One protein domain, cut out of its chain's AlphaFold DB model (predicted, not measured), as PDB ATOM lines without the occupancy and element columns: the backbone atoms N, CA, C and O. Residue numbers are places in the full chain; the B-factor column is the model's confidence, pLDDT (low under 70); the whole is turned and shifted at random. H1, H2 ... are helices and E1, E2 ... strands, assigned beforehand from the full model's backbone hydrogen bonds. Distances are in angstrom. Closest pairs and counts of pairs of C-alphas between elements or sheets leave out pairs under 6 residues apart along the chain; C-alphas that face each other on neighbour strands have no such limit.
ATOM      1  N   GLU A  47     132.433 177.635 168.183       88.00
ATOM      2  CA  GLU A  47     131.480 176.528 168.373       88.00
ATOM      3  C   GLU A  47     131.135 175.803 167.067       88.00
ATOM      4  O   GLU A  47     130.347 174.858 167.070       88.00
ATOM      5  N   ALA A  48     131.706 176.230 165.938       92.12
ATOM      6  CA  ALA A  48     131.500 175.557 164.665       92.12
ATOM      7  C   ALA A  48     132.386 174.307 164.605       92.12
ATOM      8  O   ALA A  48     133.608 174.403 164.511       92.12
ATOM      9  N   VAL A  49     131.770 173.125 164.659       94.88
ATOM     10  CA  VAL A  49     132.478 171.843 164.600       94.88
ATOM     11  C   VAL A  49     132.407 171.298 163.171       94.88
ATOM     12  O   VAL A  49     131.306 170.974 162.708       94.88
ATOM     13  N   PRO A  50     133.534 171.175 162.447       95.00
ATOM     14  CA  PRO A  50     133.550 170.508 161.151       95.00
ATOM     15  C   PRO A  50     133.249 169.022 161.329       95.00
ATOM     16  O   PRO A  50     133.814 168.374 162.210       95.00
ATOM     17  N   PHE A  51     132.365 168.470 160.493       94.75
ATOM     18  CA  PHE A  51     131.991 167.055 160.606       94.75
ATOM     19  C   PHE A  51     131.976 166.280 159.285       94.75
ATOM     20  O   PHE A  51     132.030 165.053 159.313       94.75
ATOM     21  N   ALA A  52     131.937 166.944 158.128       95.69
ATOM     22  CA  ALA A  52     132.007 166.262 156.837       95.69
ATOM     23  C   ALA A  52     132.580 167.165 155.739       95.69
ATOM     24  O   ALA A  52     132.593 168.386 155.863       95.69
ATOM     25  N   LEU A  53     133.033 166.544 154.652       95.88
ATOM     26  CA  LEU A  53     133.464 167.199 153.419       95.88
ATOM     27  C   LEU A  53     132.521 166.781 152.291       95.88
ATOM     28  O   LEU A  53     132.223 165.597 152.123       95.88
ATOM     29  N   THR A  54     132.035 167.754 151.529       94.38
ATOM     30  CA  THR A  54     131.240 167.499 150.324       94.38
ATOM     31  C   THR A  54     132.148 167.082 149.165       94.38
ATOM     32  O   THR A  54     133.354 167.326 149.179       94.38
ATOM     33  N   ASN A  55     131.572 166.491 148.113       93.31
ATOM     34  CA  ASN A  55     132.333 166.136 146.907       93.31
ATOM     35  C   ASN A  55     132.920 167.365 146.187       93.31
ATOM     36  O   ASN A  55     133.869 167.215 145.426       93.31
ATOM     37  N   GLY A  56     132.362 168.557 146.426       95.12
ATOM     38  CA  GLY A  56     132.857 169.823 145.885       95.12
ATOM     39  C   GLY A  56     133.942 170.489 146.734       95.12
ATOM     40  O   GLY A  56     134.249 171.642 146.490       95.12
ATOM     41  N   GLY A  57     134.478 169.820 147.760       94.38
ATOM     42  CA  GLY A  57     135.514 170.395 148.628       94.38
ATOM     43  C   GLY A  57     134.990 171.295 149.753       94.38
ATOM     44  O   GLY A  57     135.751 171.637 150.654       94.38
ATOM     45  N   HIS A  58     133.692 171.612 149.780       96.12
ATOM     46  CA  HIS A  58     133.099 172.376 150.878       96.12
ATOM     47  C   HIS A  58     133.081 171.587 152.192       96.12
ATOM     48  O   HIS A  58     132.787 170.386 152.205       96.12
ATOM     49  N   VAL A  59     133.313 172.275 153.305       95.81
ATOM     50  CA  VAL A  59     133.288 171.737 154.666       95.81
ATOM     51  C   VAL A  59     131.903 171.939 155.273       95.81
ATOM     52  O   VAL A  59     131.401 173.056 155.363       95.81
ATOM     53  N   LEU A  60     131.284 170.860 155.741       95.88
ATOM     54  CA  LEU A  60     130.064 170.939 156.532       95.88
ATOM     55  C   LEU A  60     130.417 171.223 157.994       95.88
ATOM     56  O   LEU A  60     131.086 170.425 158.659       95.88
ATOM     57  N   LEU A  61     129.954 172.370 158.480       96.44
ATOM     58  CA  LEU A  61     130.134 172.857 159.840       96.44
ATOM     59  C   LEU A  61     128.814 172.722 160.596       96.44
ATOM     60  O   LEU A  61     127.770 173.193 160.146       96.44
ATOM     61  N   ARG A  62     128.852 172.106 161.774       94.38
ATOM     62  CA  ARG A  62     127.735 172.137 162.716       94.38
ATOM     63  C   ARG A  62     127.947 173.318 163.650       94.38
ATOM     64  O   ARG A  62     128.939 173.341 164.369       94.38
ATOM     65  N   PHE A  63     127.019 174.265 163.658       93.44
ATOM     66  CA  PHE A  63     127.047 175.405 164.572       93.44
ATOM     67  C   PHE A  63     125.660 175.572 165.190       93.44
ATOM     68  O   PHE A  63     124.661 175.693 164.476       93.44
ATOM     69  N   ASN A  64     125.583 175.539 166.523       92.56
ATOM     70  CA  ASN A  64     124.321 175.457 167.259       92.56
ATOM     71  C   ASN A  64     123.425 174.307 166.745       92.56
ATOM     72  O   ASN A  64     123.825 173.140 166.727       92.56
ATOM     73  N   SER A  65     122.202 174.633 166.335       89.50
ATOM     74  CA  SER A  65     121.194 173.716 165.797       89.50
ATOM     75  C   SER A  65     121.138 173.700 164.263       89.50
ATOM     76  O   SER A  65     120.184 173.166 163.704       89.50
ATOM     77  N   GLY A  66     122.126 174.298 163.591       91.81
ATOM     78  CA  GLY A  66     122.202 174.380 162.133       91.81
ATOM     79  C   GLY A  66     123.400 173.638 161.543       91.81
ATOM     80  O   GLY A  66     124.411 173.396 162.213       91.81
ATOM     81  N   VAL A  67     123.277 173.309 160.257       94.94
ATOM     82  CA  VAL A  67     124.372 172.795 159.429       94.94
ATOM     83  C   VAL A  67     124.663 173.807 158.336       94.94
ATOM     84  O   VAL A  67     123.803 174.143 157.523       94.94
ATOM     85  N   PHE A  68     125.902 174.269 158.311       94.69
ATOM     86  CA  PHE A  68     126.407 175.242 157.362       94.69
ATOM     87  C   PHE A  68     127.366 174.554 156.405       94.69
ATOM     88  O   PHE A  68     128.072 173.622 156.787       94.69
ATOM     89  N   CYS A  69     127.400 175.020 155.164       96.12
ATOM     90  CA  CYS A  69     128.362 174.560 154.177       96.12
ATOM     91  C   CYS A  69     129.319 175.711 153.880       96.12
ATOM     92  O   CYS A  69     128.911 176.756 153.371       96.12
ATOM     93  N   TYR A  70     130.568 175.518 154.285       96.31
ATOM     94  CA  TYR A  70     131.653 176.477 154.182       96.31
ATOM     95  C   TYR A  70     132.548 176.119 153.007       96.31
ATOM     96  O   TYR A  70     133.050 174.999 152.919       96.31
ATOM     97  N   ASP A  71     132.751 177.077 152.118       96.06
ATOM     98  CA  ASP A  71     133.726 176.974 151.051       96.06
ATOM     99  C   ASP A  71     135.070 177.553 151.521       96.06
ATOM    100  O   ASP A  71     135.157 178.762 151.757       96.06
ATOM    101  N   PRO A  72     136.121 176.728 151.684       90.62
ATOM    102  CA  PRO A  72     137.428 177.231 152.084       90.62
ATOM    103  C   PRO A  72     138.093 178.099 151.006       90.62
ATOM    104  O   PRO A  72     138.930 178.923 151.361       90.62
ATOM    105  N   GLU A  73     137.746 177.942 149.721       92.25
ATOM    106  CA  GLU A  73     138.366 178.711 148.634       92.25
ATOM    107  C   GLU A  73     137.788 180.122 148.550       92.25
ATOM    108  O   GLU A  73     138.526 181.101 148.455       92.25
ATOM    109  N   THR A  74     136.463 180.240 148.627       92.06
ATOM    110  CA  THR A  74     135.782 181.540 148.549       92.06
ATOM    111  C   THR A  74     135.569 182.186 149.917       92.06
ATOM    112  O   THR A  74     135.100 183.321 149.997       92.06
ATOM    113  N   THR A  75     135.898 181.488 151.012       91.19
ATOM    114  CA  THR A  75     135.565 181.846 152.407       91.19
ATOM    115  C   THR A  75     134.069 182.082 152.649       91.19
ATOM    116  O   THR A  75     133.670 182.610 153.692       91.19
ATOM    117  N   ALA A  76     133.223 181.673 151.703       88.00
ATOM    118  CA  ALA A  76     131.792 181.879 151.764       88.00
ATOM    119  C   ALA A  76     131.142 180.808 152.643       88.00
ATOM    120  O   ALA A  76     131.352 179.605 152.481       88.00
ATOM    121  N   VAL A  77     130.299 181.252 153.572       87.75
ATOM    122  CA  VAL A  77     129.386 180.370 154.298       87.75
ATOM    123  C   VAL A  77     128.048 180.428 153.577       87.75
ATOM    124  O   VAL A  77     127.369 181.452 153.595       87.75
ATOM    125  N   SER A  78     127.662 179.332 152.931       86.56
ATOM    126  CA  SER A  78     126.309 179.217 152.393       86.56
ATOM    127  C   SER A  78     125.303 179.049 153.535       86.56
ATOM    128  O   SER A  78     125.568 178.380 154.544       86.56
ATOM    129  N   ASN A  79     124.154 179.710 153.385       74.81
ATOM    130  CA  ASN A  79     123.111 179.737 154.402       74.81
ATOM    131  C   ASN A  79     122.617 178.326 154.748       74.81
ATOM    132  O   ASN A  79     122.593 177.430 153.909       74.81
ATOM    133  N   ASN A  80     122.227 178.179 156.015       74.31
ATOM    134  CA  ASN A  80     121.848 176.944 156.697       74.31
ATOM    135  C   ASN A  80     121.134 175.927 155.783       74.31
ATOM    136  O   ASN A  80     119.972 176.121 155.420       74.31
ATOM    137  N   LEU A  81     121.828 174.830 155.452       76.81
ATOM    138  CA  LEU A  81     121.316 173.778 154.566       76.81
ATOM    139  C   LEU A  81     120.088 173.079 155.159       76.81
ATOM    140  O   LEU A  81     119.272 172.522 154.429       76.81
ATOM    141  N   ILE A  82     119.961 173.094 156.488       75.44
ATOM    142  CA  ILE A  82     118.865 172.461 157.215       75.44
ATOM    143  C   ILE A  82     118.408 173.425 158.307       75.44
ATOM    144  O   ILE A  82     119.068 173.590 159.334       75.44
ATOM    145  N   SER A  83     117.258 174.070 158.099       61.62
ATOM    146  CA  SER A  83     116.735 175.041 159.064       61.62
ATOM    147  C   SER A  83     116.541 174.418 160.454       61.62
ATOM    148  O   SER A  83     116.228 173.231 160.593       61.62
ATOM    149  N   ASN A  84     116.673 175.247 161.496       60.16
ATOM    150  CA  ASN A  84     116.533 174.864 162.910       60.16
ATOM    151  C   ASN A  84     115.254 174.063 163.225       60.16
ATOM    152  O   ASN A  84     115.209 173.342 164.224       60.16
ATOM    153  N   ASN A  85     114.217 174.175 162.389       61.03
ATOM    154  CA  ASN A  85     112.957 173.467 162.578       61.03
ATOM    155  C   ASN A  85     113.095 171.954 162.351       61.03
ATOM    156  O   ASN A  85     112.450 171.185 163.056       61.03
ATOM    157  N   PHE A  86     113.971 171.515 161.442       57.44
ATOM    158  CA  PHE A  86     114.202 170.086 161.203       57.44
ATOM    159  C   PHE A  86     114.991 169.429 162.343       57.44
ATOM    160  O   PHE A  86     114.662 168.322 162.764       57.44
ATOM    161  N   TYR A  87     115.970 170.136 162.914       56.91
ATOM    162  CA  TYR A  87     116.792 169.618 164.016       56.91
ATOM    163  C   TYR A  87     116.086 169.593 165.375       56.91
ATOM    164  O   TYR A  87     116.441 168.779 166.224       56.91
ATOM    165  N   ARG A  88     115.067 170.435 165.600       55.50
ATOM    166  CA  ARG A  88     114.243 170.336 166.819       55.50
ATOM    167  C   ARG A  88     113.421 169.050 166.873       55.50
ATOM    168  O   ARG A  88     113.146 168.564 167.964       55.50
ATOM    169  N   VAL A  89     113.017 168.527 165.716       51.72
ATOM    170  CA  VAL A  89     112.166 167.330 165.618       51.72
ATOM    171  C   VAL A  89     113.009 166.060 165.537       51.72
ATOM    172  O   VAL A  89     112.629 165.017 166.061       51.72
ATOM    173  N   LEU A  90     114.180 166.152 164.913       45.19
ATOM    174  CA  LEU A  90     115.076 165.032 164.702       45.19
ATOM    175  C   LEU A  90     116.388 165.311 165.437       45.19
ATOM    176  O   LEU A  90     117.265 166.005 164.926       45.19
ATOM    177  N   HIS A  91     116.561 164.693 166.610       54.78
ATOM    178  CA  HIS A  91     117.850 164.520 167.302       54.78
ATOM    179  C   HIS A  91     118.813 163.615 166.496       54.78
ATOM    180  O   HIS A  91     119.549 162.792 167.035       54.78
ATOM    181  N   VAL A  92     118.796 163.729 165.170       53.25
ATOM    182  CA  VAL A  92     119.648 162.975 164.268       53.25
ATOM    183  C   VAL A  92     120.993 163.677 164.283       53.25
ATOM    184  O   VAL A  92     121.253 164.616 163.536       53.25
ATOM    185  N   VAL A  93     121.855 163.236 165.196       55.56
ATOM    186  CA  VAL A  93     123.288 163.469 165.066       55.56
ATOM    187  C   VAL A  93     123.699 162.753 163.778       55.56
ATOM    188  O   VAL A  93     123.565 161.526 163.732       55.56
ATOM    189  N   PRO A  94     124.136 163.460 162.717       55.75
ATOM    190  CA  PRO A  94     124.612 162.784 161.520       55.75
ATOM    191  C   PRO A  94     125.743 161.844 161.941       55.75
ATOM    192  O   PRO A  94     126.735 162.262 162.540       55.75
ATOM    193  N   HIS A  95     125.529 160.547 161.730       48.62
ATOM    194  CA  HIS A  95     126.419 159.507 162.221       48.62
ATOM    195  C   HIS A  95     127.790 159.641 161.541       48.62
ATOM    196  O   HIS A  95     127.925 159.426 160.340       48.62
ATOM    197  N   MET A  96     128.809 159.989 162.330       55.25
ATOM    198  CA  MET A  96     130.157 160.367 161.880       55.25
ATOM    199  C   MET A  96     131.047 159.214 161.380       55.25
ATOM    200  O   MET A  96     132.228 159.425 161.121       55.25
ATOM    201  N   ASN A  97     130.525 157.994 161.238       37.75
ATOM    202  CA  ASN A  97     131.354 156.815 160.952       37.75
ATOM    203  C   ASN A  97     131.163 156.210 159.566       37.75
ATOM    204  O   ASN A  97     131.481 155.041 159.364       37.75
TER     205      ASN A  97
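This is residues 47 to 97 of the 405 residues of an uncharacterized protein of Papaver somniferum (UniProt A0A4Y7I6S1). A single, strongly twisted sheet of four strands, E1 to E4, folded back and forth as a meander, makes the body of this domain, and one short helix, H1, sits off one end of it and only grazes it. Beyond H1, the unnamed tail of residues 90 to 97 leads back toward the E1 side of the sheet. The printed part has 51 residues, with four named strands followed by one named helix; the sheet's order is E1, E2, E3, E4, all antiparallel, and the class is mixed, helices and strands. The whole is compact, with a radius of gyration of the C-alphas of 11.0 A and spans of 33 by 24 by 20 A.

Start at C-alpha 49, at (132.478, 171.843, 164.600), where E1 begins; it covers residues 49 to 53 and 12.1 A. E2, residues 59 to 63, runs 12.3 A, and E3, residues 66 to 70, runs 12.5 A. Find C-alpha 77 at (129.386, 180.370, 154.298); from there E4, residues 77 to 82, the longest strand, runs 13.5 A. H1, residues 84 to 89, spans 9.1 A and ends at C-alpha 89, at (112.166, 167.330, 165.618).

Look first at the inner strands E2 and E3, an antiparallel hairpin at 148 degrees, where N 61 and O 68 are 2.8 A apart, within hydrogen-bond range, as are N 68 and O 61 at 2.8 A. On the edge strand E1, the hairpin with E2 stands at 152 degrees; N 49 and O 62 are within hydrogen-bond range at 2.9 A, and C-alphas 50 and 61 face each other at 4.3 A. At the other edge, E3 and E4 form a hairpin at 145 degrees, with N 78 and O 69 within range at 2.9 A. E1 and E4 are apart. From edge to edge the strands' lines turn by 91 degrees. H1 is on the sheet but only grazes it, with its residues 84 to 87; the closest C-alphas of E3 and H1 are those of Gly 66 and Asn 84, 5.7 A apart. In H1, 1 of 2 O i to N i+4 pairs is within hydrogen-bond range.

The two C-alphas farthest apart are those of Glu 73 and Val 89, at 33.2 A. The printed part has no cut. The links E1 to E2, E2 to E3 and E4 to H1 are tight, E3 to E4 is short, and no link is long. The mean pLDDT of the printed part is 80.4; look at residues 83 to 97 for the low confidence, under 70, which takes in H1 with a mean of 57.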